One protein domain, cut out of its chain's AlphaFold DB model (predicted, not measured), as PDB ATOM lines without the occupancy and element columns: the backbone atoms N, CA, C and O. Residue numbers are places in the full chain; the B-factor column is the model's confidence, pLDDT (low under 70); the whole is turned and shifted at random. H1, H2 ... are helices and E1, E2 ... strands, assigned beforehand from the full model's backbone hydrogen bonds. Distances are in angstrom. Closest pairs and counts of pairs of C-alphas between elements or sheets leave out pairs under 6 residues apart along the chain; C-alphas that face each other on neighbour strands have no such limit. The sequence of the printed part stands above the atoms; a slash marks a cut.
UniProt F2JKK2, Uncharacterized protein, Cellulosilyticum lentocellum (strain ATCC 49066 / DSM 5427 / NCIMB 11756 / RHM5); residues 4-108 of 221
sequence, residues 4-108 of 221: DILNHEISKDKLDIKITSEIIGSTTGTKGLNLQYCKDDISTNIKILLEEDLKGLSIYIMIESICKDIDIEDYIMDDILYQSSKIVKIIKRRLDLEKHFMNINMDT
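This is residues 4 to 108 of the 221 residues of an uncharacterized protein of Cellulosilyticum lentocellum (strain ATCC 49066 / DSM 5427 / NCIMB 11756 / RHM5) (UniProt F2JKK2). A twisted sheet of five strands curls round one long helix, H3, which packs on one face to make two layers. Short H1 lies by edge strand E1, and short H2 follows E4. The printed part has 105 residues with three named helices and five named strands, in the order H1 E1 E2 E3 E4 H2 H3 E5, class mixed. The sheet, in order E1 E2 E3 E4 E5, is mixed; the whole is compact, with a radius of gyration of the C-alphas of 14.0 A and spans of 40 by 31 by 23 A.

H1, residues 4 to 12, only grazes the sheet with residues 4 to 11. E1, residues 17 to 24, bends by 55 degrees at residue 20. E1, E2 (residues 30 to 39), E3 (residues 42 to 53) and E4 (residues 56 to 63) form a meander, each strand the antiparallel neighbour of the one before, in three hairpins: N 20 and O 34 are 2.8 A apart, N 35 and O 46 2.8 A, N 49 and O 60 2.9 A, each within hydrogen-bond range. H2, residues 64 to 67, only grazes the sheet with residues 64 to 66. H3, residues 74 to 98, is on the sheet; its closest C-alphas to E4 are those of Val 88 and Ile 59, 7.3 A apart. With residues 87 to 91 alone H3 only just touches H1, with 3 pairs of C-alphas within 8 A, the closest those of Ile 87 and Ile 10 at 7.3 A; they run opposite ways at a steep tilt of 45 degrees. E5, residues 104 to 106, is parallel to E4 at 21 degrees, with N 105 and O 57 2.8 A apart; E4, H2, H3 and E5 form a strand-helix-strand unit, two parallel neighbour strands with helices between, its crossover right-handed. In H1 and H3 every O i to N i+4 pair is within hydrogen-bond range; H2 is too short for one.

H1 begins at C-alpha 4, (-34.761, -29.187, 16.245). E2 is 29.0 A long, E3 34.9 A and H3 36.3 A from first to last C-alpha. E5 ends at C-alpha 106, (-29.904, -22.035, -4.614).

The farthest C-alphas, of Asp 41 and Leu 54, are 41.9 A apart. The printed part has no cut and no long link. Its mean pLDDT is 84.4, under 70 at residues 4 to 13 and 25 to 29.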
ATOM      1  N   ASP A   4     -33.553 -29.274  15.413       51.53
ATOM      2  CA  ASP A   4     -34.761 -29.187  16.245       51.53
ATOM      3  C   ASP A   4     -35.623 -27.976  15.874       51.53
ATOM      4  O   ASP A   4     -36.851 -28.042  15.840       51.53
ATOM      5  N   ILE A   5     -34.974 -26.873  15.503       60.34
ATOM      6  CA  ILE A   5     -35.645 -25.636  15.110       60.34
ATOM      7  C   ILE A   5     -36.164 -25.746  13.661       60.34
ATOM      8  O   ILE A   5     -37.186 -25.150  13.331       60.34
ATOM      9  N   LEU A   6     -35.490 -26.489  12.777       67.44
ATOM     10  CA  LEU A   6     -35.971 -26.799  11.422       67.44
ATOM     11  C   LEU A   6     -37.135 -27.797  11.464       67.44
ATOM     12  O   LEU A   6     -38.141 -27.573  10.808       67.44
ATOM     13  N   ASN A   7     -37.049 -28.835  12.293       63.16
ATOM     14  CA  ASN A   7     -38.110 -29.806  12.558       63.16
ATOM     15  C   ASN A   7     -39.348 -29.124  13.135       63.16
ATOM     16  O   ASN A   7     -40.470 -29.440  12.737       63.16
ATOM     17  N   HIS A   8     -39.171 -28.151  14.033       63.97
ATOM     18  CA  HIS A   8     -40.291 -27.359  14.526       63.97
ATOM     19  C   HIS A   8     -40.971 -26.571  13.391       63.97
ATOM     20  O   HIS A   8     -42.199 -26.533  13.324       63.97
ATOM     21  N   GLU A   9     -40.217 -25.947  12.489       65.56
ATOM     22  CA  GLU A   9     -40.809 -25.198  11.373       65.56
ATOM     23  C   GLU A   9     -41.444 -26.115  10.318       65.56
ATOM     24  O   GLU A   9     -42.549 -25.838   9.862       65.56
ATOM     25  N   ILE A  10     -40.812 -27.247  10.006       67.00
ATOM     26  CA  ILE A  10     -41.318 -28.264   9.069       67.00
ATOM     27  C   ILE A  10     -42.610 -28.910   9.587       67.00
ATOM     28  O   ILE A  10     -43.566 -29.074   8.830       67.00
ATOM     29  N   SER A  11     -42.677 -29.236  10.882       62.88
ATOM     30  CA  SER A  11     -43.860 -29.864  11.490       62.88
ATOM     31  C   SER A  11     -45.092 -28.956  11.511       62.88
ATOM     32  O   SER A  11     -46.214 -29.458  11.426       62.88
ATOM     33  N   LYS A  12     -44.919 -27.627  11.559       66.62
ATOM     34  CA  LYS A  12     -46.042 -26.676  11.442       66.62
ATOM     35  C   LYS A  12     -46.711 -26.728  10.069       66.62
ATOM     36  O   LYS A  12     -47.926 -26.570   9.986       66.62
ATOM     37  N   ASP A  13     -45.931 -26.978   9.023       68.06
ATOM     38  CA  ASP A  13     -46.388 -26.953   7.634       68.06
ATOM     39  C   ASP A  13     -47.028 -28.273   7.167       68.06
ATOM     40  O   ASP A  13     -47.488 -28.333   6.027       68.06
ATOM     41  N   LYS A  14     -47.089 -29.306   8.030       71.25
ATOM     42  CA  LYS A  14     -47.608 -30.656   7.715       71.25
ATOM     43  C   LYS A  14     -47.043 -31.209   6.398       71.25
ATOM     44  O   LYS A  14     -47.793 -31.631   5.524       71.25
ATOM     45  N   LEU A  15     -45.723 -31.150   6.246       76.75
ATOM     46  CA  LEU A  15     -45.040 -31.686   5.071       76.75
ATOM     47  C   LEU A  15     -45.011 -33.227   5.119       76.75
ATOM     48  O   LEU A  15     -44.827 -33.807   6.187       76.75
ATOM     49  N   ASP A  16     -45.123 -33.863   3.952       83.50
ATOM     50  CA  ASP A  16     -44.894 -35.302   3.724       83.50
ATOM     51  C   ASP A  16     -43.383 -35.648   3.647       83.50
ATOM     52  O   ASP A  16     -42.993 -36.781   3.354       83.50
ATOM     53  N   ILE A  17     -42.512 -34.668   3.923       87.88
ATOM     54  CA  ILE A  17     -41.063 -34.814   4.087       87.88
ATOM     55  C   ILE A  17     -40.685 -34.710   5.567       87.88
ATOM     56  O   ILE A  17     -41.042 -33.749   6.251       87.88
ATOM     57  N   LYS A  18     -39.851 -35.644   6.035       88.94
ATOM     58  CA  LYS A  18     -39.211 -35.602   7.362       88.94
ATOM     59  C   LYS A  18     -37.691 -35.505   7.250       88.94
ATOM     60  O   LYS A  18     -37.100 -36.142   6.382       88.94
ATOM     61  N   ILE A  19     -37.051 -34.766   8.157       88.56
ATOM     62  CA  ILE A  19     -35.591 -34.804   8.327       88.56
ATOM     63  C   ILE A  19     -35.235 -36.098   9.066       88.56
ATOM     64  O   ILE A  19     -35.804 -36.386  10.118       88.56
ATOM     65  N   THR A  20     -34.304 -36.881   8.523       88.94
ATOM     66  CA  THR A  20     -33.870 -38.161   9.104       88.94
ATOM     67  C   THR A  20     -32.513 -38.063   9.787       88.94
ATOM     68  O   THR A  20     -32.314 -38.695  10.823       88.94
ATOM     69  N   SER A  21     -31.586 -37.263   9.259       87.94
ATOM     70  CA  SER A  21     -30.295 -37.007   9.902       87.94
ATOM     71  C   SER A  21     -29.600 -35.768   9.332       87.94
ATOM     72  O   SER A  21     -30.016 -35.206   8.319       87.94
ATOM     73  N   GLU A  22     -28.494 -35.370   9.955       88.06
ATOM     74  CA  GLU A  22     -27.541 -34.423   9.371       88.06
ATOM     75  C   GLU A  22     -26.499 -35.145   8.515       88.06
ATOM     76  O   GLU A  22     -26.210 -36.329   8.717       88.06
ATOM     77  N   ILE A  23     -25.928 -34.400   7.571       85.44
ATOM     78  CA  ILE A  23     -24.745 -34.777   6.802       85.44
ATOM     79  C   ILE A  23     -23.599 -33.891   7.283       85.44
ATOM     80  O   ILE A  23     -23.684 -32.660   7.235       85.44
ATOM     81  N   ILE A  24     -22.519 -34.527   7.722       79.06
ATOM     82  CA  ILE A  24     -21.246 -33.876   8.024       79.06
ATOM     83  C   ILE A  24     -20.256 -34.417   6.997       79.06
ATOM     84  O   ILE A  24     -19.913 -35.598   7.040       79.06
ATOM     85  N   GLY A  25     -19.872 -33.588   6.026       65.56
ATOM     86  CA  GLY A  25     -18.931 -33.980   4.982       65.56
ATOM     87  C   GLY A  25     -17.568 -34.363   5.560       65.56
ATOM     88  O   GLY A  25     -17.144 -33.846   6.593       65.56
ATOM     89  N   SER A  26     -16.870 -35.273   4.879       57.22
ATOM     90  CA  SER A  26     -15.512 -35.703   5.241       57.22
ATOM     91  C   SER A  26     -14.447 -34.637   4.957       57.22
ATOM     92  O   SER A  26     -13.355 -34.694   5.516       57.22
ATOM     93  N   THR A  27     -14.752 -33.670   4.089       54.81
ATOM     94  CA  THR A  27     -13.914 -32.517   3.747       54.81
ATOM     95  C   THR A  27     -14.485 -31.229   4.344       54.81
ATOM     96  O   THR A  27     -15.695 -31.067   4.514       54.81
ATOM     97  N   THR A  28     -13.600 -30.286   4.677       56.00
ATOM     98  CA  THR A  28     -13.961 -28.951   5.170       56.00
ATOM     99  C   THR A  28     -14.771 -28.204   4.108       56.00
ATOM    100  O   THR A  28     -14.193 -27.741   3.131       56.00
ATOM    101  N   GLY A  29     -16.092 -28.104   4.280       66.19
ATOM    102  CA  GLY A  29     -16.942 -27.250   3.436       66.19
ATOM    103  C   GLY A  29     -18.326 -27.805   3.099       66.19
ATOM    104  O   GLY A  29     -19.203 -27.016   2.763       66.19
ATOM    105  N   THR A  30     -18.557 -29.118   3.239       78.75
ATOM    106  CA  THR A  30     -19.867 -29.727   2.938       78.75
ATOM    107  C   THR A  30     -20.623 -30.091   4.214       78.75
ATOM    108  O   THR A  30     -20.150 -30.864   5.050       78.75
ATOM    109  N   LYS A  31     -21.833 -29.559   4.356       86.94
ATOM    110  CA  LYS A  31     -22.824 -29.952   5.370       86.94
ATOM    111  C   LYS A  31     -24.144 -30.250   4.679       86.94
ATOM    112  O   LYS A  31     -24.319 -29.923   3.513       86.94
ATOM    113  N   GLY A  32     -25.097 -30.849   5.374       88.69
ATOM    114  CA  GLY A  32     -26.401 -31.072   4.767       88.69
ATOM    115  C   GLY A  32     -27.406 -31.746   5.673       88.69
ATOM    116  O   GLY A  32     -27.172 -31.944   6.866       88.69
ATOM    117  N   LEU A  33     -28.531 -32.102   5.071       90.69
ATOM    118  CA  LEU A  33     -29.629 -32.815   5.701       90.69
ATOM    119  C   LEU A  33     -30.002 -34.008   4.835       90.69
ATOM    120  O   LEU A  33     -30.157 -33.865   3.621       90.69
ATOM    121  N   ASN A  34     -30.189 -35.154   5.476       91.69
ATOM    122  CA  ASN A  34     -30.922 -36.268   4.902       91.69
ATOM    123  C   ASN A  34     -32.399 -36.093   5.247       91.69
ATOM    124  O   ASN A  34     -32.761 -35.804   6.393       91.69
ATOM    125  N   LEU A  35     -33.248 -36.276   4.248       93.19
ATOM    126  CA  LEU A  35     -34.690 -36.223   4.360       93.19
ATOM    127  C   LEU A  35     -35.305 -37.443   3.681       93.19
ATOM    128  O   LEU A  35     -34.702 -38.058   2.802       93.19
ATOM    129  N   GLN A  36     -36.527 -37.770   4.076       93.56
ATOM    130  CA  GLN A  36     -37.315 -38.829   3.462       93.56
ATOM    131  C   GLN A  36     -38.702 -38.285   3.131       93.56
ATOM    132  O   GLN A  36     -39.374 -37.744   4.012       93.56
ATOM    133  N   TYR A  37     -39.109 -38.436   1.874       92.88
ATOM    134  CA  TYR A  37     -40.475 -38.216   1.409       92.88
ATOM    135  C   TYR A  37     -41.240 -39.538   1.459       92.88
ATOM    136  O   TYR A  37     -40.718 -40.551   0.985       92.88
ATOM    137  N   CYS A  38     -42.451 -39.534   2.022       88.62
ATOM    138  CA  CYS A  38     -43.324 -40.708   2.073       88.62
ATOM    139  C   CYS A  38     -44.775 -40.323   1.761       88.62
ATOM    140  O   CYS A  38     -45.422 -39.685   2.592       88.62
ATOM    141  N   LYS A  39     -45.297 -40.745   0.605       86.00
ATOM    142  CA  LYS A  39     -46.689 -40.507   0.195       86.00
ATOM    143  C   LYS A  39     -47.114 -41.498  -0.884       86.00
ATOM    144  O   LYS A  39     -46.293 -41.826  -1.732       86.00
ATOM    145  N   ASP A  40     -48.374 -41.934  -0.864       79.25
ATOM    146  CA  ASP A  40     -48.979 -42.775  -1.911       79.25
ATOM    147  C   ASP A  40     -48.111 -44.000  -2.278       79.25
ATOM    148  O   ASP A  40     -47.798 -44.239  -3.439       79.25
ATOM    149  N   ASP A  41     -47.651 -44.734  -1.256       83.50
ATOM    150  CA  ASP A  41     -46.736 -45.890  -1.347       83.50
ATOM    151  C   ASP A  41     -45.341 -45.608  -1.941       83.50
ATOM    152  O   ASP A  41     -44.508 -46.511  -2.056       83.50
ATOM    153  N   ILE A  42     -45.024 -44.347  -2.234       85.94
ATOM    154  CA  ILE A  42     -43.700 -43.919  -2.675       85.94
ATOM    155  C   ILE A  42     -42.885 -43.437  -1.483       85.94
ATOM    156  O   ILE A  42     -43.280 -42.543  -0.732       85.94
ATOM    157  N   SER A  43     -41.689 -44.008  -1.357       90.00
ATOM    158  CA  SER A  43     -40.652 -43.552  -0.442       90.00
ATOM    159  C   SER A  43     -39.397 -43.218  -1.235       90.00
ATOM    160  O   SER A  43     -38.785 -44.111  -1.812       90.00
ATOM    161  N   THR A  44     -38.979 -41.953  -1.212       92.31
ATOM    162  CA  THR A  44     -37.703 -41.518  -1.796       92.31
ATOM    163  C   THR A  44     -36.910 -40.717  -0.779       92.31
ATOM    164  O   THR A  44     -37.459 -39.897  -0.035       92.31
ATOM    165  N   ASN A  45     -35.600 -40.941  -0.744       94.62
ATOM    166  CA  ASN A  45     -34.704 -40.127   0.060       94.62
ATOM    167  C   ASN A  45     -34.302 -38.856  -0.697       94.62
ATOM    168  O   ASN A  45     -34.270 -38.817  -1.929       94.62
ATOM    169  N   ILE A  46     -34.018 -37.797   0.052       94.88
ATOM    170  CA  ILE A  46     -33.637 -36.483  -0.464       94.88
ATOM    171  C   ILE A  46     -32.463 -35.994   0.382       94.88
ATOM    172  O   ILE A  46     -32.491 -36.098   1.606       94.88
ATOM    173  N   LYS A  47     -31.424 -35.459  -0.253       93.12
ATOM    174  CA  LYS A  47     -30.312 -34.779   0.412       93.12
ATOM    175  C   LYS A  47     -30.390 -33.299   0.064       93.12
ATOM    176  O   LYS A  47     -30.460 -32.946  -1.110       93.12
ATOM    177  N   ILE A  48     -30.349 -32.438   1.073       92.88
ATOM    178  CA  ILE A  48     -30.087 -31.009   0.880       92.88
ATOM    179  C   ILE A  48     -28.640 -30.771   1.289       92.88
ATOM    180  O   ILE A  48     -28.304 -30.940   2.461       92.88
ATOM    181  N   LEU A  49     -27.791 -30.411   0.330       90.06
ATOM    182  CA  LEU A  49     -26.362 -30.185   0.544       90.06
ATOM    183  C   LEU A  49     -26.072 -28.688   0.594       90.06
ATOM    184  O   LEU A  49     -26.641 -27.913  -0.166       90.06
ATOM    185  N   LEU A  50     -25.196 -28.294   1.505       89.38
ATOM    186  CA  LEU A  50     -24.674 -26.951   1.687       89.38
ATOM    187  C   LEU A  50     -23.170 -27.027   1.442       89.38
ATOM    188  O   LEU A  50     -22.457 -27.664   2.220       89.38
ATOM    189  N   GLU A  51     -22.708 -26.390   0.374       88.19
ATOM    190  CA  GLU A  51     -21.300 -26.376  -0.019       88.19
ATOM    191  C   GLU A  51     -20.785 -24.942  -0.042       88.19
ATOM    192  O   GLU A  51     -21.300 -24.092  -0.773       88.19
ATOM    193  N   GLU A  52     -19.789 -24.674   0.795       85.56
ATOM    194  CA  GLU A  52     -19.127 -23.376   0.876       85.56
ATOM    195  C   GLU A  52     -17.866 -23.358   0.009       85.56
ATOM    196  O   GLU A  52     -17.005 -24.235   0.116       85.56
ATOM    197  N   ASP A  53     -17.747 -22.336  -0.834       83.06
ATOM    198  CA  ASP A  53     -16.568 -22.063  -1.644       83.06
ATOM    199  C   ASP A  53     -16.201 -20.566  -1.612       83.06
ATOM    200  O   ASP A  53     -16.798 -19.751  -0.907       83.06
ATOM    201  N   LEU A  54     -15.201 -20.175  -2.406       82.44
ATOM    202  CA  LEU A  54     -14.756 -18.779  -2.497       82.44
ATOM    203  C   LEU A  54     -15.827 -17.816  -3.050       82.44
ATOM    204  O   LEU A  54     -15.675 -16.602  -2.918       82.44
ATOM    205  N   LYS A  55     -16.878 -18.322  -3.706       82.56
ATOM    206  CA  LYS A  55     -17.980 -17.537  -4.290       82.56
ATOM    207  C   LYS A  55     -19.172 -17.410  -3.339       82.56
ATOM    208  O   LYS A  55     -20.099 -16.654  -3.644       82.56
ATOM    209  N   GLY A  56     -19.153 -18.115  -2.210       86.69
ATOM    210  CA  GLY A  56     -20.176 -18.076  -1.175       86.69
ATOM    211  C   GLY A  56     -20.685 -19.470  -0.835       86.69
ATOM    212  O   GLY A  56     -19.947 -20.448  -0.865       86.69
ATOM    213  N   LEU A  57     -21.967 -19.551  -0.495       88.25
ATOM    214  CA  LEU A  57     -22.615 -20.796  -0.107       88.25
ATOM    215  C   LEU A  57     -23.590 -21.240  -1.194       88.25
ATOM    216  O   LEU A  57     -24.434 -20.456  -1.632       88.25
ATOM    217  N   SER A  58     -23.510 -22.499  -1.604       90.19
ATOM    218  CA  SER A  58     -24.459 -23.106  -2.536       90.19
ATOM    219  C   SER A  58     -25.309 -24.148  -1.820       90.19
ATOM    220  O   SER A  58     -24.790 -24.948  -1.045       90.19
ATOM    221  N   ILE A  59     -26.621 -24.119  -2.061       91.56
ATOM    222  CA  ILE A  59     -27.578 -25.086  -1.520       91.56
ATOM    223  C   ILE A  59     -28.122 -25.935  -2.667       91.56
ATOM    224  O   ILE A  59     -28.829 -25.406  -3.528       91.56
ATOM    225  N   TYR A  60     -27.831 -27.234  -2.648       91.31
ATOM    226  CA  TYR A  60     -28.226 -28.204  -3.673       91.31
ATOM    227  C   TYR A  60     -29.308 -29.154  -3.166       91.31
ATOM    228  O   TYR A  60     -29.318 -29.510  -1.984       91.31
ATOM    229  N   ILE A  61     -30.197 -29.587  -4.061       93.38
ATOM    230  CA  ILE A  61     -31.179 -30.641  -3.785       93.38
ATOM    231  C   ILE A  61     -30.801 -31.868  -4.611       93.38
ATOM    232  O   ILE A  61     -30.824 -31.827  -5.835       93.38
ATOM    233  N   MET A  62     -30.544 -32.985  -3.941       92.00
ATOM    234  CA  MET A  62     -30.347 -34.281  -4.581       92.00
ATOM    235  C   MET A  62     -31.490 -35.211  -4.185       92.00
ATOM    236  O   MET A  62     -31.757 -35.396  -2.999       92.00
ATOM    237  N   ILE A  63     -32.162 -35.808  -5.162       93.50
ATOM    238  CA  ILE A  63     -33.301 -36.703  -4.930       93.50
ATOM    239  C   ILE A  63     -32.890 -38.102  -5.374       93.50
ATOM    240  O   ILE A  63     -32.406 -38.274  -6.491       93.50
ATOM    241  N   GLU A  64     -33.093 -39.098  -4.513       91.75
ATOM    242  CA  GLU A  64     -32.730 -40.489  -4.791       91.75
ATOM    243  C   GLU A  64     -33.338 -40.993  -6.095       91.75
ATOM    244  O   GLU A  64     -32.626 -41.597  -6.890       91.75
ATOM    245  N   SER A  65     -34.618 -40.706  -6.346       88.75
ATOM    246  CA  SER A  65     -35.279 -41.122  -7.584       88.75
ATOM    247  C   SER A  65     -34.637 -40.537  -8.841       88.75
ATOM    248  O   SER A  65     -34.542 -41.232  -9.847       88.75
ATOM    249  N   ILE A  66     -34.131 -39.301  -8.772       91.00
ATOM    250  CA  ILE A  66     -33.387 -38.679  -9.875       91.00
ATOM    251  C   ILE A  66     -32.014 -39.347 -10.040       91.00
ATOM    252  O   ILE A  66     -31.558 -39.538 -11.158       91.00
ATOM    253  N   CYS A  67     -31.340 -39.696  -8.941       87.25
ATOM    254  CA  CYS A  67     -29.969 -40.220  -8.986       87.25
ATOM    255  C   CYS A  67     -29.893 -41.725  -9.286       87.25
ATOM    256  O   CYS A  67     -28.870 -42.201  -9.763       87.25
ATOM    257  N   LYS A  68     -30.943 -42.488  -8.964       87.62
ATOM    258  CA  LYS A  68     -31.033 -43.941  -9.185       87.62
ATOM    259  C   LYS A  68     -31.902 -44.319 -10.390       87.62
ATOM    260  O   LYS A  68     -32.261 -45.486 -10.510       87.62
ATOM    261  N   ASP A  69     -32.271 -43.345 -11.225       85.88
ATOM    262  CA  ASP A  69     -33.156 -43.517 -12.388       85.88
ATOM    263  C   ASP A  69     -34.462 -44.260 -12.052       85.88
ATOM    264  O   ASP A  69     -34.887 -45.201 -12.720       85.88
ATOM    265  N   ILE A  70     -35.110 -43.838 -10.963       87.62
ATOM    266  CA  ILE A  70     -36.429 -44.339 -10.566       87.62
ATOM    267  C   ILE A  70     -37.476 -43.432 -11.209       87.62
ATOM    268  O   ILE A  70     -37.561 -42.242 -10.893       87.62
ATOM    269  N   ASP A  71     -38.301 -43.995 -12.092       87.06
ATOM    270  CA  ASP A  71     -39.412 -43.249 -12.678       87.06
ATOM    271  C   ASP A  71     -40.498 -42.985 -11.625       87.06
ATOM    272  O   ASP A  71     -40.967 -43.898 -10.942       87.06
ATOM    273  N   ILE A  72     -40.898 -41.721 -11.507       90.69
ATOM    274  CA  ILE A  72     -41.990 -41.274 -10.644       90.69
ATOM    275  C   ILE A  72     -42.925 -40.357 -11.428       90.69
ATOM    276  O   ILE A  72     -42.512 -39.636 -12.341       90.69
ATOM    277  N   GLU A  73     -44.208 -40.381 -11.084       92.50
ATOM    278  CA  GLU A  73     -45.219 -39.595 -11.787       92.50
ATOM    279  C   GLU A  73     -45.004 -38.086 -11.591       92.50
ATOM    280  O   GLU A  73     -44.523 -37.628 -10.553       92.50
ATOM    281  N   ASP A  74     -45.392 -37.293 -12.598       94.81
ATOM    282  CA  ASP A  74     -45.079 -35.858 -12.644       94.81
ATOM    283  C   ASP A  74     -45.614 -35.098 -11.409       94.81
ATOM    284  O   ASP A  74     -44.926 -34.223 -10.889       94.81
ATOM    285  N   TYR A  75     -46.806 -35.449 -10.904       93.50
ATOM    286  CA  TYR A  75     -47.401 -34.787  -9.732       93.50
ATOM    287  C   TYR A  75     -46.692 -35.143  -8.416       93.50
ATOM    288  O   TYR A  75     -46.689 -34.339  -7.487       93.50
ATOM    289  N   ILE A  76     -46.078 -36.325  -8.340       93.25
ATOM    290  CA  ILE A  76     -45.304 -36.777  -7.179       93.25
ATOM    291  C   ILE A  76     -43.975 -36.027  -7.161       93.25
ATOM    292  O   ILE A  76     -43.570 -35.505  -6.124       93.25
ATOM    293  N   MET A  77     -43.329 -35.902  -8.326       95.12
ATOM    294  CA  MET A  77     -42.133 -35.076  -8.477       95.12
ATOM    295  C   MET A  77     -42.420 -33.601  -8.152       95.12
ATOM    296  O   MET A  77     -41.624 -32.965  -7.458       95.12
ATOM    297  N   ASP A  78     -43.563 -33.059  -8.591       94.25
ATOM    298  CA  ASP A  78     -43.993 -31.699  -8.238       94.25
ATOM    299  C   ASP A  78     -44.115 -31.515  -6.714       94.25
ATOM    300  O   ASP A  78     -43.660 -30.498  -6.183       94.25
ATOM    301  N   ASP A  79     -44.681 -32.492  -6.000       93.31
ATOM    302  CA  ASP A  79     -44.826 -32.437  -4.542       93.31
ATOM    303  C   ASP A  79     -43.471 -32.549  -3.823       93.31
ATOM    304  O   ASP A  79     -43.140 -31.706  -2.982       93.31
ATOM    305  N   ILE A  80     -42.620 -33.503  -4.221       94.44
ATOM    306  CA  ILE A  80     -41.252 -33.645  -3.694       94.44
ATOM    307  C   ILE A  80     -40.477 -32.327  -3.833       94.44
ATOM    308  O   ILE A  80     -39.866 -31.849  -2.869       94.44
ATOM    309  N   LEU A  81     -40.505 -31.718  -5.023       94.81
ATOM    310  CA  LEU A  81     -39.795 -30.471  -5.307       94.81
ATOM    311  C   LEU A  81     -40.396 -29.285  -4.551       94.81
ATOM    312  O   LEU A  81     -39.648 -28.452  -4.032       94.81
ATOM    313  N   TYR A  82     -41.723 -29.207  -4.436       92.38
ATOM    314  CA  TYR A  82     -42.400 -28.171  -3.658       92.38
ATOM    315  C   TYR A  82     -41.984 -28.209  -2.185       92.38
ATOM    316  O   TYR A  82     -41.580 -27.186  -1.617       92.38
ATOM    317  N   GLN A  83     -42.033 -29.389  -1.570       91.31
ATOM    318  CA  GLN A  83     -41.704 -29.560  -0.160       91.31
ATOM    319  C   GLN A  83     -40.206 -29.353   0.099       91.31
ATOM    320  O   GLN A  83     -39.836 -28.625   1.023       91.31
ATOM    321  N   SER A  84     -39.335 -29.873  -0.770       92.50
ATOM    322  CA  SER A  84     -37.885 -29.636  -0.685       92.50
ATOM    323  C   SER A  84     -37.546 -28.149  -0.838       92.50
ATOM    324  O   SER A  84     -36.744 -27.604  -0.077       92.50
ATOM    325  N   SER A  85     -38.215 -27.448  -1.762       91.75
ATOM    326  CA  SER A  85     -38.059 -26.002  -1.974       91.75
ATOM    327  C   SER A  85     -38.424 -25.192  -0.730       91.75
ATOM    328  O   SER A  85     -37.717 -24.237  -0.395       91.75
ATOM    329  N   LYS A  86     -39.493 -25.563  -0.009       89.25
ATOM    330  CA  LYS A  86     -39.852 -24.912   1.262       89.25
ATOM    331  C   LYS A  86     -38.731 -25.022   2.288       89.25
ATOM    332  O   LYS A  86     -38.364 -24.016   2.893       89.25
ATOM    333  N   ILE A  87     -38.169 -26.217   2.444       89.38
ATOM    334  CA  ILE A  87     -37.094 -26.475   3.406       89.38
ATOM    335  C   ILE A  87     -35.846 -25.668   3.035       89.38
ATOM    336  O   ILE A  87     -35.304 -24.961   3.885       89.38
ATOM    337  N   VAL A  88     -35.438 -25.667   1.761       91.50
ATOM    338  CA  VAL A  88     -34.304 -24.848   1.299       91.50
ATOM    339  C   VAL A  88     -34.547 -23.354   1.534       91.50
ATOM    340  O   VAL A  88     -33.655 -22.654   2.011       91.50
ATOM    341  N   LYS A  89     -35.759 -22.848   1.273       89.44
ATOM    342  CA  LYS A  89     -36.114 -21.439   1.521       89.44
ATOM    343  C   LYS A  89     -36.040 -21.076   3.008       89.44
ATOM    344  O   LYS A  89     -35.610 -19.970   3.332       89.44
ATOM    345  N   ILE A  90     -36.420 -21.986   3.906       87.69
ATOM    346  CA  ILE A  90     -36.258 -21.815   5.357       87.69
ATOM    347  C   ILE A  90     -34.771 -21.745   5.730       87.69
ATOM    348  O   ILE A  90     -34.353 -20.805   6.409       87.69
ATOM    349  N   ILE A  91     -33.970 -22.700   5.246       87.31
ATOM    350  CA  ILE A  91     -32.522 -22.753   5.490       87.31
ATOM    351  C   ILE A  91     -31.864 -21.452   5.022       87.31
ATOM    352  O   ILE A  91     -31.181 -20.795   5.809       87.31
ATOM    353  N   LYS A  92     -32.143 -21.021   3.785       88.88
ATOM    354  CA  LYS A  92     -31.620 -19.766   3.233       88.88
ATOM    355  C   LYS A  92     -31.976 -18.566   4.110       88.88
ATOM    356  O   LYS A  92     -31.088 -17.792   4.445       88.88
ATOM    357  N   ARG A  93     -33.247 -18.415   4.507       87.56
ATOM    358  CA  ARG A  93     -33.688 -17.287   5.350       87.56
ATOM    359  C   ARG A  93     -32.910 -17.209   6.659       87.56
ATOM    360  O   ARG A  93     -32.607 -16.112   7.108       87.56
ATOM    361  N   ARG A  94     -32.582 -18.348   7.271       84.81
ATOM    362  CA  ARG A  94     -31.779 -18.369   8.500       84.81
ATOM    363  C   ARG A  94     -30.329 -17.986   8.255       84.81
ATOM    364  O   ARG A  94     -29.797 -17.165   8.989       84.81
ATOM    365  N   LEU A  95     -29.721 -18.523   7.204       84.62
ATOM    366  CA  LEU A  95     -28.347 -18.184   6.830       84.62
ATOM    367  C   LEU A  95     -28.204 -16.695   6.470       84.62
ATOM    368  O   LEU A  95     -27.224 -16.062   6.856       84.62
ATOM    369  N   ASP A  96     -29.210 -16.111   5.807       85.12
ATOM    370  CA  ASP A  96     -29.266 -14.670   5.523       85.12
ATOM    371  C   ASP A  96     -29.248 -13.828   6.821       85.12
ATOM    372  O   ASP A  96     -28.651 -12.750   6.852       85.12
ATOM    373  N   LEU A  97     -29.876 -14.304   7.907       83.94
ATOM    374  CA  LEU A  97     -29.897 -13.608   9.205       83.94
ATOM    375  C   LEU A  97     -28.538 -13.639   9.914       83.94
ATOM    376  O   LEU A  97     -28.212 -12.699  10.640       83.94
ATOM    377  N   GLU A  98     -27.742 -14.684   9.694       78.62
ATOM    378  CA  GLU A  98     -26.410 -14.824  10.291       78.62
ATOM    379  C   GLU A  98     -25.366 -13.913   9.628       78.62
ATOM    380  O   GLU A  98     -24.324 -13.654  10.228       78.62
ATOM    381  N   LYS A  99     -25.631 -13.403   8.415       71.06
ATOM    382  CA  LYS A  99     -24.766 -12.473   7.654       71.06
ATOM    383  C   LYS A  99     -23.308 -12.933   7.471       71.06
ATOM    384  O   LYS A  99     -22.429 -12.104   7.253       71.06
ATOM    385  N   HIS A 100     -23.048 -14.237   7.549       74.88
ATOM    386  CA  HIS A 100     -21.703 -14.805   7.387       74.88
ATOM    387  C   HIS A 100     -21.296 -14.971   5.917       74.88
ATOM    388  O   HIS A 100     -20.111 -14.928   5.601       74.88
ATOM    389  N   PHE A 101     -22.264 -15.131   5.013       73.62
ATOM    390  CA  PHE A 101     -22.003 -15.464   3.615       73.62
ATOM    391  C   PHE A 101     -22.200 -14.258   2.700       73.62
ATOM    392  O   PHE A 101     -23.202 -13.548   2.790       73.62
ATOM    393  N   MET A 102     -21.253 -14.056   1.781       73.88
ATOM    394  CA  MET A 102     -21.290 -12.957   0.810       73.88
ATOM    395  C   MET A 102     -22.400 -13.146  -0.237       73.88
ATOM    396  O   MET A 102     -22.978 -12.174  -0.717       73.88
ATOM    397  N   ASN A 103     -22.701 -14.402  -0.579       86.00
ATOM    398  CA  ASN A 103     -23.771 -14.792  -1.486       86.00
ATOM    399  C   ASN A 103     -24.297 -16.189  -1.107       86.00
ATOM    400  O   ASN A 103     -23.516 -17.045  -0.687       86.00
ATOM    401  N   ILE A 104     -25.603 -16.414  -1.279       87.12
ATOM    402  CA  ILE A 104     -26.247 -17.722  -1.108       87.12
ATOM    403  C   ILE A 104     -26.951 -18.093  -2.411       87.12
ATOM    404  O   ILE A 104     -27.992 -17.520  -2.753       87.12
ATOM    405  N   ASN A 105     -26.395 -19.071  -3.120       89.56
ATOM    406  CA  ASN A 105     -26.948 -19.611  -4.354       89.56
ATOM    407  C   ASN A 105     -27.852 -20.809  -4.042       89.56
ATOM    408  O   ASN A 105     -27.501 -21.667  -3.236       89.56
ATOM    409  N   MET A 106     -29.009 -20.879  -4.695       91.06
ATOM    410  CA  MET A 106     -29.904 -22.035  -4.614       91.06
ATOM    411  C   MET A 106     -29.867 -22.818  -5.923       91.06
ATOM    412  O   MET A 106     -29.694 -22.233  -6.995       91.06
ATOM    413  N   ASP A 107     -30.076 -24.124  -5.811       90.06
ATOM    414  CA  ASP A 107     -30.286 -25.041  -6.925       90.06
ATOM    415  C   ASP A 107     -31.370 -24.547  -7.900       90.06
ATOM    416  O   ASP A 107     -32.359 -23.930  -7.495       90.06
ATOM    417  N   THR A 108     -31.238 -24.881  -9.182       93.00
ATOM    418  CA  THR A 108     -32.262 -24.622 -10.203       93.00
ATOM    419  C   THR A 108     -33.516 -25.485 -10.029       93.00
ATOM    420  O   THR A 108     -34.564 -25.154 -10.593       93.00
TER     421      THR A 108